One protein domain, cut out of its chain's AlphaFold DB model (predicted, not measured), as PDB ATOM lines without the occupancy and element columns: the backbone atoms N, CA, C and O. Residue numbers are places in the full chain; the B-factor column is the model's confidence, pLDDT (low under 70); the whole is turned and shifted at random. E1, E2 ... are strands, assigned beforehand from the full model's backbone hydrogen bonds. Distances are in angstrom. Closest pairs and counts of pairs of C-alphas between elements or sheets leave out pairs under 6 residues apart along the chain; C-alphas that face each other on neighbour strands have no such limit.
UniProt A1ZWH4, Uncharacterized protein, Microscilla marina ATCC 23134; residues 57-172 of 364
ATOM      1  N   PHE A  57       1.070 -53.311  29.920       91.94
ATOM      2  CA  PHE A  57       1.645 -52.132  30.556       91.94
ATOM      3  C   PHE A  57       0.615 -51.015  30.683       91.94
ATOM      4  O   PHE A  57      -0.359 -50.971  29.932       91.94
ATOM      5  N   ASN A  58       0.804 -50.146  31.664       91.81
ATOM      6  CA  ASN A  58      -0.046 -48.984  31.884       91.81
ATOM      7  C   ASN A  58       0.560 -47.779  31.171       91.81
ATOM      8  O   ASN A  58       1.782 -47.638  31.139       91.81
ATOM      9  N   LEU A  59      -0.291 -46.913  30.628       92.31
ATOM     10  CA  LEU A  59       0.120 -45.594  30.160       92.31
ATOM     11  C   LEU A  59       0.362 -44.704  31.387       92.31
ATOM     12  O   LEU A  59      -0.539 -44.531  32.200       92.31
ATOM     13  N   VAL A  60       1.576 -44.177  31.533       92.56
ATOM     14  CA  VAL A  60       2.015 -43.375  32.692       92.56
ATOM     15  C   VAL A  60       2.410 -41.946  32.324       92.56
ATOM     16  O   VAL A  60       2.631 -41.129  33.216       92.56
ATOM     17  N   ARG A  61       2.486 -41.622  31.028       93.12
ATOM     18  CA  ARG A  61       2.655 -40.249  30.535       93.12
ATOM     19  C   ARG A  61       1.516 -39.849  29.613       93.12
ATOM     20  O   ARG A  61       0.956 -40.681  28.903       93.12
ATOM     21  N   HIS A  62       1.211 -38.560  29.626       94.00
ATOM     22  CA  HIS A  62       0.246 -37.918  28.747       94.00
ATOM     23  C   HIS A  62       0.893 -36.703  28.080       94.00
ATOM     24  O   HIS A  62       1.786 -36.074  28.644       94.00
ATOM     25  N   ASP A  63       0.398 -36.366  26.897       94.06
ATOM     26  CA  ASP A  63       0.771 -35.154  26.167       94.06
ATOM     27  C   ASP A  63      -0.134 -33.976  26.524       94.06
ATOM     28  O   ASP A  63       0.233 -32.816  26.333       94.06
ATOM     29  N   PHE A  64      -1.345 -34.264  27.004       92.56
ATOM     30  CA  PHE A  64      -2.323 -33.248  27.345       92.56
ATOM     31  C   PHE A  64      -3.270 -33.704  28.450       92.56
ATOM     32  O   PHE A  64      -3.525 -34.896  28.644       92.56
ATOM     33  N   GLU A  65      -3.867 -32.707  29.091       93.12
ATOM     34  CA  GLU A  65      -5.029 -32.855  29.952       93.12
ATOM     35  C   GLU A  65      -6.167 -32.020  29.368       93.12
ATOM     36  O   GLU A  65      -5.949 -30.924  28.838       93.12
ATOM     37  N   HIS A  66      -7.386 -32.545  29.419       89.00
ATOM     38  CA  HIS A  66      -8.550 -31.826  28.930       89.00
ATOM     39  C   HIS A  66      -9.780 -32.105  29.781       89.00
ATOM     40  O   HIS A  66      -9.943 -33.195  30.328       89.00
ATOM     41  N   THR A  67     -10.655 -31.110  29.864       87.88
ATOM     42  CA  THR A  67     -11.942 -31.225  30.545       87.88
ATOM     43  C   THR A  67     -13.032 -31.202  29.493       87.88
ATOM     44  O   THR A  67     -13.131 -30.243  28.734       87.88
ATOM     45  N   ILE A  68     -13.835 -32.256  29.461       85.12
ATOM     46  CA  ILE A  68     -14.903 -32.464  28.489       85.12
ATOM     47  C   ILE A  68     -16.241 -32.340  29.198       85.12
ATOM     48  O   ILE A  68     -16.440 -32.924  30.262       85.12
ATOM     49  N   ASP A  69     -17.154 -31.595  28.587       76.25
ATOM     50  CA  ASP A  69     -18.542 -31.497  29.027       76.25
ATOM     51  C   ASP A  69     -19.377 -32.498  28.221       76.25
ATOM     52  O   ASP A  69     -19.865 -32.207  27.123       76.25
ATOM     53  N   ARG A  70     -19.477 -33.732  28.730       68.44
ATOM     54  CA  ARG A  70     -20.141 -34.814  28.008       68.44
ATOM     55  C   ARG A  70     -21.629 -34.823  28.326       68.44
ATOM     56  O   ARG A  70     -22.051 -35.076  29.455       68.44
ATOM     57  N   LYS A  71     -22.458 -34.626  27.300       60.94
ATOM     58  CA  LYS A  71     -23.909 -34.855  27.385       60.94
ATOM     59  C   LYS A  71     -24.228 -36.299  27.007       60.94
ATOM     60  O   LYS A  71     -24.465 -36.594  25.837       60.94
ATOM     61  N   GLU A  72     -24.258 -37.207  27.978       52.56
ATOM     62  CA  GLU A  72     -24.728 -38.576  27.737       52.56
ATOM     63  C   GLU A  72     -26.255 -38.609  27.532       52.56
ATOM     64  O   GLU A  72     -27.032 -38.849  28.448       52.56
ATOM     65  N   SER A  73     -26.708 -38.416  26.290       53.12
ATOM     66  CA  SER A  73     -28.110 -38.571  25.857       53.12
ATOM     67  C   SER A  73     -29.139 -37.604  26.484       53.12
ATOM     68  O   SER A  73     -28.877 -36.876  27.436       53.12
ATOM     69  N   TYR A  74     -30.356 -37.583  25.928       53.12
ATOM     70  CA  TYR A  74     -31.432 -36.643  26.284       53.12
ATOM     71  C   TYR A  74     -31.950 -36.747  27.736       53.12
ATOM     72  O   TYR A  74     -32.749 -35.907  28.146       53.12
ATOM     73  N   THR A  75     -31.545 -37.761  28.508       53.31
ATOM     74  CA  THR A  75     -32.122 -38.067  29.831       53.31
ATOM     75  C   THR A  75     -31.143 -37.985  31.005       53.31
ATOM     76  O   THR A  75     -31.599 -38.095  32.142       53.31
ATOM     77  N   HIS A  76     -29.841 -37.769  30.782       54.44
ATOM     78  CA  HIS A  76     -28.850 -37.662  31.865       54.44
ATOM     79  C   HIS A  76     -28.251 -36.250  31.961       54.44
ATOM     80  O   HIS A  76     -28.232 -35.484  30.997       54.44
ATOM     81  N   LYS A  77     -27.817 -35.872  33.171       56.62
ATOM     82  CA  LYS A  77     -27.149 -34.588  33.430       56.62
ATOM     83  C   LYS A  77     -25.765 -34.595  32.778       56.62
ATOM     84  O   LYS A  77     -25.095 -35.617  32.804       56.62
ATOM     85  N   ALA A  78     -25.367 -33.447  32.235       62.38
ATOM     86  CA  ALA A  78     -24.019 -33.199  31.741       62.38
ATOM     87  C   ALA A  78     -22.971 -33.612  32.787       62.38
ATOM     88  O   ALA A  78     -23.065 -33.193  33.947       62.38
ATOM     89  N   GLU A  79     -22.015 -34.445  32.382       73.44
ATOM     90  CA  GLU A  79     -20.920 -34.898  33.231       73.44
ATOM     91  C   GLU A  79     -19.622 -34.233  32.778       73.44
ATOM     92  O   GLU A  79     -19.267 -34.248  31.597       73.44
ATOM     93  N   ILE A  80     -18.919 -33.632  33.736       79.81
ATOM     94  CA  ILE A  80     -17.596 -33.059  33.509       79.81
ATOM     95  C   ILE A  80     -16.587 -34.190  33.658       79.81
ATOM     96  O   ILE A  80     -16.386 -34.706  34.757       79.81
ATOM     97  N   ILE A  81     -15.948 -34.563  32.554       85.62
ATOM     98  CA  ILE A  81     -14.952 -35.630  32.517       85.62
ATOM     99  C   ILE A  81     -13.576 -35.000  32.332       85.62
ATOM    100  O   ILE A  81     -13.327 -34.292  31.357       85.62
ATOM    101  N   HIS A  82     -12.666 -35.291  33.255       88.06
ATOM    102  CA  HIS A  82     -11.256 -34.955  33.109       88.06
ATOM    103  C   HIS A  82     -10.528 -36.124  32.452       88.06
ATOM    104  O   HIS A  82     -10.559 -37.241  32.967       88.06
ATOM    105  N   ILE A  83      -9.878 -35.869  31.319       89.56
ATOM    106  CA  ILE A  83      -9.080 -36.866  30.611       89.56
ATOM    107  C   ILE A  83      -7.618 -36.447  30.560       89.56
ATOM    108  O   ILE A  83      -7.290 -35.272  30.392       89.56
ATOM    109  N   GLN A  84      -6.746 -37.443  30.629       92.81
ATOM    110  CA  GLN A  84      -5.337 -37.329  30.282       92.81
ATOM    111  C   GLN A  84      -5.100 -38.211  29.059       92.81
ATOM    112  O   GLN A  84      -5.524 -39.371  29.048       92.81
ATOM    113  N   GLY A  85      -4.470 -37.669  28.021       92.00
ATOM    114  CA  GLY A  85      -4.311 -38.367  26.747       92.00
ATOM    115  C   GLY A  85      -2.891 -38.314  26.206       92.00
ATOM    116  O   GLY A  85      -2.185 -37.323  26.379       92.00
ATOM    117  N   ALA A  86      -2.483 -39.389  25.538       94.75
ATOM    118  CA  ALA A  86      -1.239 -39.466  24.780       94.75
ATOM    119  C   ALA A  86      -1.561 -39.615  23.295       94.75
ATOM    120  O   ALA A  86      -2.308 -40.524  22.914       94.75
ATOM    121  N   TYR A  87      -1.011 -38.731  22.468       94.44
ATOM    122  CA  TYR A  87      -1.115 -38.837  21.023       94.44
ATOM    123  C   TYR A  87      -0.355 -40.064  20.534       94.44
ATOM    124  O   TYR A  87       0.700 -40.417  21.061       94.44
ATOM    125  N   VAL A  88      -0.899 -40.722  19.518       93.44
ATOM    126  CA  VAL A  88      -0.291 -41.914  18.930       93.44
ATOM    127  C   VAL A  88       0.286 -41.600  17.558       93.44
ATOM    128  O   VAL A  88      -0.118 -40.649  16.885       93.44
ATOM    129  N   TYR A  89       1.241 -42.419  17.143       93.19
ATOM    130  CA  TYR A  89       2.060 -42.175  15.964       93.19
ATOM    131  C   TYR A  89       1.850 -43.289  14.933       93.19
ATOM    132  O   TYR A  89       1.698 -44.454  15.298       93.19
ATOM    133  N   SER A  90       1.806 -42.959  13.642       90.75
ATOM    134  CA  SER A  90       1.691 -43.965  12.570       90.75
ATOM    135  C   SER A  90       3.016 -44.701  12.347       90.75
ATOM    136  O   SER A  90       3.042 -45.887  12.020       90.75
ATOM    137  N   GLU A  91       4.112 -44.000  12.608       90.69
ATOM    138  CA  GLU A  91       5.492 -44.470  12.660       90.69
ATOM    139  C   GLU A  91       6.273 -43.583  13.646       90.69
ATOM    140  O   GLU A  91       5.821 -42.474  13.946       90.69
ATOM    141  N   PRO A  92       7.432 -44.025  14.166       92.25
ATOM    142  CA  PRO A  92       8.247 -43.222  15.073       92.25
ATOM    143  C   PRO A  92       8.459 -41.776  14.594       92.25
ATOM    144  O   PRO A  92       9.087 -41.536  13.567       92.25
ATOM    145  N   GLY A  93       7.938 -40.812  15.358       90.56
ATOM    146  CA  GLY A  93       8.056 -39.375  15.081       90.56
ATOM    147  C   GLY A  93       6.949 -38.755  14.216       90.56
ATOM    148  O   GLY A  93       6.854 -37.529  14.183       90.56
ATOM    149  N   THR A  94       6.073 -39.545  13.587       92.00
ATOM    150  CA  THR A  94       4.969 -39.034  12.752       92.00
ATOM    151  C   THR A  94       3.616 -39.239  13.441       92.00
ATOM    152  O   THR A  94       3.175 -40.375  13.623       92.00
ATOM    153  N   LEU A  95       2.942 -38.148  13.836       91.81
ATOM    154  CA  LEU A  95       1.611 -38.206  14.462       91.81
ATOM    155  C   LEU A  95       0.602 -38.905  13.546       91.81
ATOM    156  O   LEU A  95       0.578 -38.684  12.334       91.81
ATOM    157  N   TYR A  96      -0.248 -39.745  14.132       90.25
ATOM    158  CA  TYR A  96      -1.246 -40.482  13.371       90.25
ATOM    159  C   TYR A  96      -2.477 -39.605  13.120       90.25
ATOM    160  O   TYR A  96      -3.273 -39.372  14.028       90.25
ATOM    161  N   HIS A  97      -2.686 -39.224  11.858       86.25
ATOM    162  CA  HIS A  97      -3.915 -38.598  11.360       86.25
ATOM    163  C   HIS A  97      -4.655 -39.532  10.379       86.25
ATOM    164  O   HIS A  97      -4.094 -39.872   9.335       86.25
ATOM    165  N   PRO A  98      -5.874 -40.008  10.682       75.00
ATOM    166  CA  PRO A  98      -6.668 -40.809   9.754       75.00
ATOM    167  C   PRO A  98      -7.413 -39.914   8.752       75.00
ATOM    168  O   PRO A  98      -8.018 -38.932   9.154       75.00
ATOM    169  N   ASP A  99      -7.420 -40.287   7.465       69.25
ATOM    170  CA  ASP A  99      -8.300 -39.712   6.424       69.25
ATOM    171  C   ASP A  99      -8.384 -38.158   6.410       69.25
ATOM    172  O   ASP A  99      -9.479 -37.598   6.400       69.25
ATOM    173  N   ASP A 100      -7.240 -37.461   6.421       66.88
ATOM    174  CA  ASP A 100      -7.131 -35.984   6.440       66.88
ATOM    175  C   ASP A 100      -7.800 -35.281   7.655       66.88
ATOM    176  O   ASP A 100      -8.013 -34.066   7.632       66.88
ATOM    177  N   ASP A 101      -8.111 -36.009   8.739       70.75
ATOM    178  CA  ASP A 101      -8.636 -35.435   9.989       70.75
ATOM    179  C   ASP A 101      -7.593 -34.489  10.627       70.75
ATOM    180  O   ASP A 101      -6.434 -34.883  10.843       70.75
ATOM    181  N   PRO A 102      -7.963 -33.234  10.963       74.94
ATOM    182  CA  PRO A 102      -7.046 -32.296  11.604       74.94
ATOM    183  C   PRO A 102      -6.599 -32.751  13.001       74.94
ATOM    184  O   PRO A 102      -5.591 -32.253  13.506       74.94
ATOM    185  N   HIS A 103      -7.317 -33.679  13.640       85.75
ATOM    186  CA  HIS A 103      -6.999 -34.148  14.980       85.75
ATOM    187  C   HIS A 103      -6.176 -35.442  14.939       85.75
ATOM    188  O   HIS A 103      -6.618 -36.443  14.370       85.75
ATOM    189  N   PRO A 104      -4.992 -35.460  15.576       89.50
ATOM    190  CA  PRO A 104      -4.243 -36.694  15.735       89.50
ATOM    191  C   PRO A 104      -4.991 -37.653  16.663       89.50
ATOM    192  O   PRO A 104      -5.645 -37.239  17.629       89.50
ATOM    193  N   LEU A 105      -4.847 -38.948  16.397       91.50
ATOM    194  CA  LEU A 105      -5.359 -39.982  17.284       91.50
ATOM    195  C   LEU A 105      -4.638 -39.942  18.628       91.50
ATOM    196  O   LEU A 105      -3.446 -39.644  18.716       91.50
ATOM    197  N   PHE A 106      -5.356 -40.318  19.677       92.31
ATOM    198  CA  PHE A 106      -4.801 -40.468  21.013       92.31
ATOM    199  C   PHE A 106      -5.404 -41.663  21.745       92.31
ATOM    200  O   PHE A 106      -6.414 -42.238  21.332       92.31
ATOM    201  N   ILE A 107      -4.785 -42.036  22.856       91.75
ATOM    202  CA  ILE A 107      -5.343 -42.957  23.846       91.75
ATOM    203  C   ILE A 107      -5.432 -42.249  25.193       91.75
ATOM    204  O   ILE A 107      -4.616 -41.380  25.495       91.75
ATOM    205  N   THR A 108      -6.417 -42.612  26.003       89.38
ATOM    206  CA  THR A 108      -6.570 -42.068  27.354       89.38
ATOM    207  C   THR A 108      -5.777 -42.889  28.366       89.38
ATOM    208  O   THR A 108      -5.633 -44.112  28.226       89.38
ATOM    209  N   ILE A 109      -5.269 -42.209  29.395       87.56
ATOM    210  CA  ILE A 109      -4.824 -42.854  30.632       87.56
ATOM    211  C   ILE A 109      -6.075 -43.340  31.365       87.56
ATOM    212  O   ILE A 109      -7.053 -42.605  31.497       87.56
ATOM    213  N   GLY A 110      -6.044 -44.587  31.820       80.25
ATOM    214  CA  GLY A 110      -7.126 -45.191  32.580       80.25
ATOM    215  C   GLY A 110      -6.645 -46.425  33.329       80.25
ATOM    216  O   GLY A 110      -5.678 -47.074  32.924       80.25
ATOM    217  N   ASP A 111      -7.335 -46.739  34.422       71.19
ATOM    218  CA  ASP A 111      -7.006 -47.867  35.302       71.19
ATOM    219  C   ASP A 111      -7.786 -49.145  34.952       71.19
ATOM    220  O   ASP A 111      -7.640 -50.185  35.604       71.19
ATOM    221  N   HIS A 112      -8.635 -49.107  33.919       77.56
ATOM    222  CA  HIS A 112      -9.434 -50.266  33.552       77.56
ATOM    223  C   HIS A 112      -8.546 -51.343  32.898       77.56
ATOM    224  O   HIS A 112      -7.625 -51.025  32.144       77.56
ATOM    225  N   PRO A 113      -8.806 -52.655  33.078       72.50
ATOM    226  CA  PRO A 113      -7.969 -53.699  32.472       72.50
ATOM    227  C   PRO A 113      -7.871 -53.639  30.936       72.50
ATOM    228  O   PRO A 113      -6.971 -54.245  30.351       72.50
ATOM    229  N   TRP A 114      -8.805 -52.936  30.290       72.56
ATOM    230  CA  TRP A 114      -8.901 -52.768  28.840       72.56
ATOM    231  C   TRP A 114      -8.032 -51.590  28.368       72.56
ATOM    232  O   TRP A 114      -7.731 -51.490  27.181       72.56
ATOM    233  N   ASP A 115      -7.561 -50.756  29.302       81.00
ATOM    234  CA  ASP A 115      -6.617 -49.674  29.042       81.00
ATOM    235  C   ASP A 115      -5.168 -50.145  28.958       81.00
ATOM    236  O   ASP A 115      -4.308 -49.416  28.456       81.00
ATOM    237  N   LYS A 116      -4.899 -51.376  29.403       87.75
ATOM    238  CA  LYS A 116      -3.555 -51.939  29.401       87.75
ATOM    239  C   LYS A 116      -3.062 -52.207  27.983       87.75
ATOM    240  O   LYS A 116      -3.744 -52.830  27.169       87.75
ATOM    241  N   ILE A 117      -1.827 -51.803  27.737       89.38
ATOM    242  CA  ILE A 117      -1.157 -51.829  26.445       89.38
ATOM    243  C   ILE A 117      -0.340 -53.109  26.322       89.38
ATOM    244  O   ILE A 117       0.521 -53.396  27.152       89.38
ATOM    245  N   GLU A 118      -0.606 -53.877  25.273       91.38
ATOM    246  CA  GLU A 118       0.232 -55.000  24.865       91.38
ATOM    247  C   GLU A 118       1.226 -54.531  23.803       91.38
ATOM    248  O   GLU A 118       0.824 -54.024  22.753       91.38
ATOM    249  N   ILE A 119       2.518 -54.721  24.063       91.75
ATOM    250  CA  ILE A 119       3.568 -54.416  23.092       91.75
ATOM    251  C   ILE A 119       3.556 -55.501  22.010       91.75
ATOM    252  O   ILE A 119       3.621 -56.690  22.319       91.75
ATOM    253  N   LYS A 120       3.488 -55.097  20.741       90.94
ATOM    254  CA  LYS A 120       3.628 -55.980  19.571       90.94
ATOM    255  C   LYS A 120       5.045 -55.998  19.021       90.94
ATOM    256  O   LYS A 120       5.479 -57.011  18.487       90.94
ATOM    257  N   GLU A 121       5.751 -54.886  19.158       91.25
ATOM    258  CA  GLU A 121       7.124 -54.704  18.696       91.25
ATOM    259  C   GLU A 121       7.751 -53.555  19.479       91.25
ATOM    260  O   GLU A 121       7.047 -52.616  19.847       91.25
ATOM    261  N   ALA A 122       9.056 -53.618  19.726       89.81
ATOM    262  CA  ALA A 122       9.819 -52.509  20.286       89.81
ATOM    263  C   ALA A 122      11.065 -52.277  19.430       89.81
ATOM    264  O   ALA A 122      11.765 -53.230  19.084       89.81
ATOM    265  N   LYS A 123      11.320 -51.018  19.072       86.31
ATOM    266  CA  LYS A 123      12.425 -50.617  18.200       86.31
ATOM    267  C   LYS A 123      12.830 -49.171  18.484       86.31
ATOM    268  O   LYS A 123      11.976 -48.295  18.536       86.31
ATOM    269  N   ASP A 124      14.130 -48.931  18.656       87.06
ATOM    270  CA  ASP A 124      14.740 -47.592  18.750       87.06
ATOM    271  C   ASP A 124      14.074 -46.636  19.767       87.06
ATOM    272  O   ASP A 124      13.954 -45.438  19.526       87.06
ATOM    273  N   GLY A 125      13.625 -47.155  20.918       89.31
ATOM    274  CA  GLY A 125      12.956 -46.363  21.964       89.31
ATOM    275  C   GLY A 125      11.453 -46.153  21.753       89.31
ATOM    276  O   GLY A 125      10.822 -45.438  22.528       89.31
ATOM    277  N   TRP A 126      10.867 -46.801  20.748       92.81
ATOM    278  CA  TRP A 126       9.436 -46.796  20.459       92.81
ATOM    279  C   TRP A 126       8.856 -48.199  20.596       92.81
ATOM    280  O   TRP A 126       9.557 -49.196  20.409       92.81
ATOM    281  N   PHE A 127       7.557 -48.287  20.869       93.50
ATOM    282  CA  PHE A 127       6.825 -49.544  20.802       93.50
ATOM    283  C   PHE A 127       5.589 -49.425  19.921       93.50
ATOM    284  O   PHE A 127       4.906 -48.402  19.920       93.50
ATOM    285  N   ARG A 128       5.295 -50.507  19.202       93.12
ATOM    286  CA  ARG A 128       4.069 -50.687  18.429       93.12
ATOM    287  C   ARG A 128       3.046 -51.448  19.257       93.12
ATOM    288  O   ARG A 128       3.394 -52.416  19.938       93.12
ATOM    289  N   PHE A 129       1.783 -51.051  19.179       91.69
ATOM    290  CA  PHE A 129       0.690 -51.669  19.924       91.69
ATOM    291  C   PHE A 129      -0.648 -51.554  19.188       91.69
ATOM    292  O   PHE A 129      -0.804 -50.779  18.244       91.69
ATOM    293  N   VAL A 130      -1.633 -52.308  19.681       85.12
ATOM    294  CA  VAL A 130      -3.028 -52.254  19.223       85.12
ATOM    295  C   VAL A 130      -3.921 -51.898  20.404       85.12
ATOM    296  O   VAL A 130      -3.877 -52.573  21.434       85.12
ATOM    297  N   LYS A 131      -4.729 -50.843  20.268       81.38
ATOM    298  CA  LYS A 131      -5.726 -50.412  21.262       81.38
ATOM    299  C   LYS A 131      -6.890 -49.717  20.551       81.38
ATOM    300  O   LYS A 131      -6.799 -49.385  19.375       81.38
ATOM    301  N   HIS A 132      -7.985 -49.487  21.266       82.56
ATOM    302  CA  HIS A 132      -8.989 -48.523  20.830       82.56
ATOM    303  C   HIS A 132      -8.410 -47.109  20.898       82.56
ATOM    304  O   HIS A 132      -7.920 -46.685  21.945       82.56
ATOM    305  N   TYR A 133      -8.469 -46.401  19.775       86.94
ATOM    306  CA  TYR A 133      -8.008 -45.023  19.657       86.94
ATOM    307  C   TYR A 133      -9.174 -44.058  19.831       86.94
ATOM    308  O   TYR A 133     -10.335 -44.431  19.669       86.94
ATOM    309  N   CYS A 134      -8.863 -42.812  20.143       88.31
ATOM    310  CA  CYS A 134      -9.805 -41.715  20.265       88.31
ATOM    311  C   CYS A 134      -9.403 -40.582  19.321       88.31
ATOM    312  O   CYS A 134      -8.221 -40.401  19.030       88.31
ATOM    313  N   THR A 135     -10.390 -39.817  18.866       89.00
ATOM    314  CA  THR A 135     -10.179 -38.535  18.184       89.00
ATOM    315  C   THR A 135     -11.142 -37.502  18.750       89.00
ATOM    316  O   THR A 135     -12.250 -37.849  19.178       89.00
ATOM    317  N   PHE A 136     -10.726 -36.239  18.760       88.81
ATOM    318  CA  PHE A 136     -11.607 -35.140  19.141       88.81
ATOM    319  C   PHE A 136     -12.698 -34.942  18.085       88.81
ATOM    320  O   PHE A 136     -12.498 -35.195  16.897       88.81
ATOM    321  N   THR A 137     -13.883 -34.525  18.518       85.75
ATOM    322  CA  THR A 137     -15.032 -34.315  17.622       85.75
ATOM    323  C   THR A 137     -15.023 -32.943  16.952       85.75
ATOM    324  O   THR A 137     -15.684 -32.767  15.928       85.75
ATOM    325  N   ASP A 138     -14.273 -31.986  17.499       82.81
ATOM    326  CA  ASP A 138     -14.176 -30.612  17.017       82.81
ATOM    327  C   ASP A 138     -12.836 -29.957  17.399       82.81
ATOM    328  O   ASP A 138     -12.064 -30.472  18.211       82.81
ATOM    329  N   THR A 139     -12.571 -28.791  16.806       81.12
ATOM    330  CA  THR A 139     -11.312 -28.046  16.959       81.12
ATOM    331  C   THR A 139     -11.133 -27.392  18.324       81.12
ATOM    332  O   THR A 139     -10.002 -27.097  18.713       81.12
ATOM    333  N   VAL A 140     -12.225 -27.167  19.060       83.00
ATOM    334  CA  VAL A 140     -12.183 -26.674  20.443       83.00
ATOM    335  C   VAL A 140     -12.080 -27.820  21.453       83.00
ATOM    336  O   VAL A 140     -12.001 -27.555  22.650       83.00
ATOM    337  N   LYS A 141     -12.005 -29.067  20.962       85.75
ATOM    338  CA  LYS A 141     -11.854 -30.314  21.716       85.75
ATOM    339  C   LYS A 141     -12.977 -30.542  22.731       85.75
ATOM    340  O   LYS A 141     -12.746 -31.138  23.778       85.75
ATOM    341  N   SER A 142     -14.196 -30.092  22.415       83.81
ATOM    342  CA  SER A 142     -15.307 -30.109  23.376       83.81
ATOM    343  C   SER A 142     -15.788 -31.512  23.748       83.81
ATOM    344  O   SER A 142     -16.329 -31.685  24.837       83.81
ATOM    345  N   ASP A 143     -15.556 -32.504  22.882       86.12
ATOM    346  CA  ASP A 143     -15.815 -33.925  23.126       86.12
ATOM    347  C   ASP A 143     -14.828 -34.806  22.325       86.12
ATOM    348  O   ASP A 143     -14.075 -34.331  21.465       86.12
ATOM    349  N   TYR A 144     -14.817 -36.111  22.597       87.69
ATOM    350  CA  TYR A 144     -14.073 -37.110  21.828       87.69
ATOM    351  C   TYR A 144     -14.914 -38.358  21.579       87.69
ATOM    352  O   TYR A 144     -15.820 -38.717  22.334       87.69
ATOM    353  N   LYS A 145     -14.573 -39.068  20.509       86.44
ATOM    354  CA  LYS A 145     -15.214 -40.333  20.152       86.44
ATOM    355  C   LYS A 145     -14.180 -41.447  20.020       86.44
ATOM    356  O   LYS A 145     -13.074 -41.191  19.531       86.44
ATOM    357  N   PRO A 146     -14.531 -42.686  20.407       84.94
ATOM    358  CA  PRO A 146     -13.717 -43.834  20.062       84.94
ATOM    359  C   PRO A 146     -13.704 -43.990  18.542       84.94
ATOM    360  O   PRO A 146     -14.729 -43.862  17.866       84.94
ATOM    361  N   VAL A 147     -12.534 -44.290  18.005       80.06
ATOM    362  CA  VAL A 147     -12.348 -44.631  16.604       80.06
ATOM    363  C   VAL A 147     -12.313 -46.149  16.511       80.06
ATOM    364  O   VAL A 147     -11.543 -46.816  17.207       80.06
ATOM    365  N   SER A 148     -13.202 -46.715  15.694       66.06
ATOM    366  CA  SER A 148     -13.299 -48.165  15.538       66.06
ATOM    367  C   SER A 148     -12.002 -48.715  14.941       66.06
ATOM    368  O   SER A 148     -11.700 -48.487  13.769       66.06
ATOM    369  N   SER A 149     -11.266 -49.494  15.737       58.75
ATOM    370  CA  SER A 149     -10.083 -50.248  15.303       58.75
ATOM    371  C   SER A 149     -10.407 -51.332  14.264       58.75
ATOM    372  O   SER A 149      -9.495 -51.916  13.696       58.75
ATOM    373  N   LEU A 150     -11.694 -51.599  14.003       51.12
ATOM    374  CA  LEU A 150     -12.169 -52.533  12.977       51.12
ATOM    375  C   LEU A 150     -12.302 -51.893  11.587       51.12
ATOM    376  O   LEU A 150     -12.775 -52.552  10.666       51.12
ATOM    377  N   SER A 151     -11.948 -50.616  11.417       59.25
ATOM    378  CA  SER A 151     -11.812 -50.063  10.067       59.25
ATOM    379  C   SER A 151     -10.488 -50.531   9.461       59.25
ATOM    380  O   SER A 151      -9.438 -50.335  10.068       59.25
ATOM    381  N   ASP A 152     -10.515 -51.085   8.245       59.28
ATOM    382  CA  ASP A 152      -9.316 -51.571   7.526       59.28
ATOM    383  C   ASP A 152      -8.222 -50.495   7.334       59.28
ATOM    384  O   ASP A 152      -7.100 -50.786   6.917       59.28
ATOM    385  N   LYS A 153      -8.547 -49.229   7.618       66.06
ATOM    386  CA  LYS A 153      -7.665 -48.069   7.480       66.06
ATOM    387  C   LYS A 153      -6.825 -47.768   8.718       66.06
ATOM    388  O   LYS A 153      -5.815 -47.073   8.603       66.06
ATOM    389  N   ILE A 154      -7.240 -48.237   9.894       69.19
ATOM    390  CA  ILE A 154      -6.546 -47.945  11.147       69.19
ATOM    391  C   ILE A 154      -5.622 -49.107  11.466       69.19
ATOM    392  O   ILE A 154      -6.063 -50.210  11.779       69.19
ATOM    393  N   LYS A 155      -4.325 -48.840  11.350       70.12
ATOM    394  CA  LYS A 155      -3.264 -49.793  11.664       70.12
ATOM    395  C   LYS A 155      -2.838 -49.647  13.121       70.12
ATOM    396  O   LYS A 155      -3.203 -48.692  13.804       70.12
ATOM    397  N   ASP A 156      -2.014 -50.589  13.555       85.62
ATOM    398  CA  ASP A 156      -1.241 -50.492  14.785       85.62
ATOM    399  C   ASP A 156      -0.512 -49.144  14.864       85.62
ATOM    400  O   ASP A 156      -0.022 -48.627  13.858       85.62
ATOM    401  N   ALA A 157      -0.412 -48.604  16.074       90.94
ATOM    402  CA  ALA A 157       0.188 -47.301  16.319       90.94
ATOM    403  C   ALA A 157       1.441 -47.429  17.186       90.94
ATOM    404  O   ALA A 157       1.689 -48.467  17.806       90.94
ATOM    405  N   TRP A 158       2.211 -46.350  17.235       94.00
ATOM    406  CA  TRP A 158       3.462 -46.239  17.965       94.00
ATOM    407  C   TRP A 158       3.358 -45.230  19.103       94.00
ATOM    408  O   TRP A 158       2.633 -44.238  19.007       94.00
ATOM    409  N   LEU A 159       4.115 -45.488  20.165       94.50
ATOM    410  CA  LEU A 159       4.342 -44.584  21.290       94.50
ATOM    411  C   LEU A 159       5.807 -44.686  21.747       94.50
ATOM    412  O   LEU A 159       6.413 -45.756  21.599       94.50
ATOM    413  N   PRO A 160       6.389 -43.617  22.316       93.75
ATOM    414  CA  PRO A 160       7.688 -43.704  22.974       93.75
ATOM    415  C   PRO A 160       7.637 -44.657  24.178       93.75
ATOM    416  O   PRO A 160       6.645 -44.713  24.904       93.75
ATOM    417  N   ILE A 161       8.705 -45.423  24.412       89.69
ATOM    418  CA  ILE A 161       8.739 -46.459  25.458       89.69
ATOM    419  C   ILE A 161       8.553 -45.898  26.870       89.69
ATOM    420  O   ILE A 161       7.972 -46.560  27.725       89.69
ATOM    421  N   ASP A 162       8.980 -44.661  27.108       90.56
ATOM    422  CA  ASP A 162       8.855 -43.980  28.395       90.56
ATOM    423  C   ASP A 162       7.432 -43.474  28.690       90.56
ATOM    424  O   ASP A 162       7.190 -42.952  29.780       90.56
ATOM    425  N   TYR A 163       6.482 -43.662  27.764       93.50
ATOM    426  CA  TYR A 163       5.063 -43.381  27.997       93.50
ATOM    427  C   TYR A 163       4.376 -44.481  28.794       93.50
ATOM    428  O   TYR A 163       3.313 -44.234  29.361       93.50
ATOM    429  N   ILE A 164       4.956 -45.679  28.856       92.31
ATOM    430  CA  ILE A 164       4.381 -46.818  29.567       92.31
ATOM    431  C   ILE A 164       5.267 -47.277  30.722       92.31
ATOM    432  O   ILE A 164       6.465 -47.015  30.753       92.31
ATOM    433  N   ASP A 165       4.693 -48.025  31.664       91.88
ATOM    434  CA  ASP A 165       5.424 -48.627  32.791       91.88
ATOM    435  C   ASP A 165       6.315 -49.829  32.392       91.88
ATOM    436  O   ASP A 165       6.658 -50.675  33.227       91.88
ATOM    437  N   ALA A 166       6.703 -49.925  31.115       91.38
ATOM    438  CA  ALA A 166       7.605 -50.954  30.618       91.38
ATOM    439  C   ALA A 166       9.074 -50.591  30.880       91.38
ATOM    440  O   ALA A 166       9.456 -49.422  30.823       91.38
ATOM    441  N   PRO A 167       9.938 -51.584  31.140       91.06
ATOM    442  CA  PRO A 167      11.372 -51.342  31.161       91.06
ATOM    443  C   PRO A 167      11.903 -50.942  29.776       91.06
ATOM    444  O   PRO A 167      11.450 -51.472  28.764       91.06
ATOM    445  N   ALA A 168      12.910 -50.066  29.729       85.00
ATOM    446  CA  ALA A 168      13.385 -49.435  28.489       85.00
ATOM    447  C   ALA A 168      13.852 -50.412  27.388       85.00
ATOM    448  O   ALA A 168      13.723 -50.114  26.206       85.00
ATOM    449  N   ASN A 169      14.393 -51.573  27.760       89.25
ATOM    450  CA  ASN A 169      14.861 -52.620  26.843       89.25
ATOM    451  C   ASN A 169      13.910 -53.824  26.756       89.25
ATOM    452  O   ASN A 169      14.290 -54.861  26.217       89.25
ATOM    453  N   TYR A 170      12.701 -53.734  27.312       91.31
ATOM    454  CA  TYR A 170      11.730 -54.813  27.197       91.31
ATOM    455  C   TYR A 170      11.137 -54.877  25.783       91.31
ATOM    456  O   TYR A 170      10.808 -53.861  25.176       91.31
ATOM    457  N   HIS A 171      10.937 -56.095  25.285       91.06
ATOM    458  CA  HIS A 171      10.212 -56.387  24.050       91.06
ATOM    459  C   HIS A 171       9.455 -57.725  24.194       91.06
ATOM    460  O   HIS A 171       9.714 -58.479  25.133       91.06
ATOM    461  N   PRO A 172       8.511 -58.070  23.300       88.81
ATOM    462  CA  PRO A 172       7.664 -59.267  23.463       88.81
ATOM    463  C   PRO A 172       8.439 -60.596  23.507       88.81
ATOM    464  O   PRO A 172       8.024 -61.575  24.139       88.81
TER     465      PRO A 172
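This is residues 57 to 172 of the 364 residues of an uncharacterized protein of Microscilla marina ATCC 23134 (UniProt A1ZWH4). With little regular structure, three small antiparallel sheets and many loops form a body from which the long hairpin E1 and E2 reaches out as an arm; residues 72 to 77 at its tip stick out. The printed part has 116 residues, no named helix and nine strands, E1 to E9, holding 45 residues: all strand, in sheets E1-E2-E4, E5-E6-E9 and E7-E8. It is compact, radius of gyration of the C-alphas 14.7 A, spanning 48 by 30 by 23 A.

Find C-alpha 64 at (-2.323, -33.248, 27.345); E1, residues 64 to 70, runs 17.9 A from there, and E2, 79 to 87, runs 23.6 A. Next come E3, 89 to 91, E4, 106 to 108, E5, 117 to 123, E6, 126 to 129, E7, 133 to 136, E8, 144 to 147, and E9, 157 to 160, ending at (7.688, -43.704, 22.974).

Look for N and O within hydrogen-bond range: N 66 and O 83 of E1 and E2, 2.9 A; N 86 and O 107 of E2 and E4, 2.9 A; N 147 and O 133 of hairpin E7 and E8, 2.8 A; N 120 and O 128 of hairpin E5 and E6, 2.8 A; N 127 and O 159 of E6 and E9, 2.9 A. The closest C-alphas of E4 and E7, Phe 106 and Cys 134, are 5.2 A apart. E3 pairs with no named strand; its C-alpha 89 is 4.7 A from C-alpha 158 of E9, their closest.

The printed part has no cut, and the link E3 to E4 is long. Residues 70 to 78, 99 to 100 and 148 to 154 are under 70 in pLDDT.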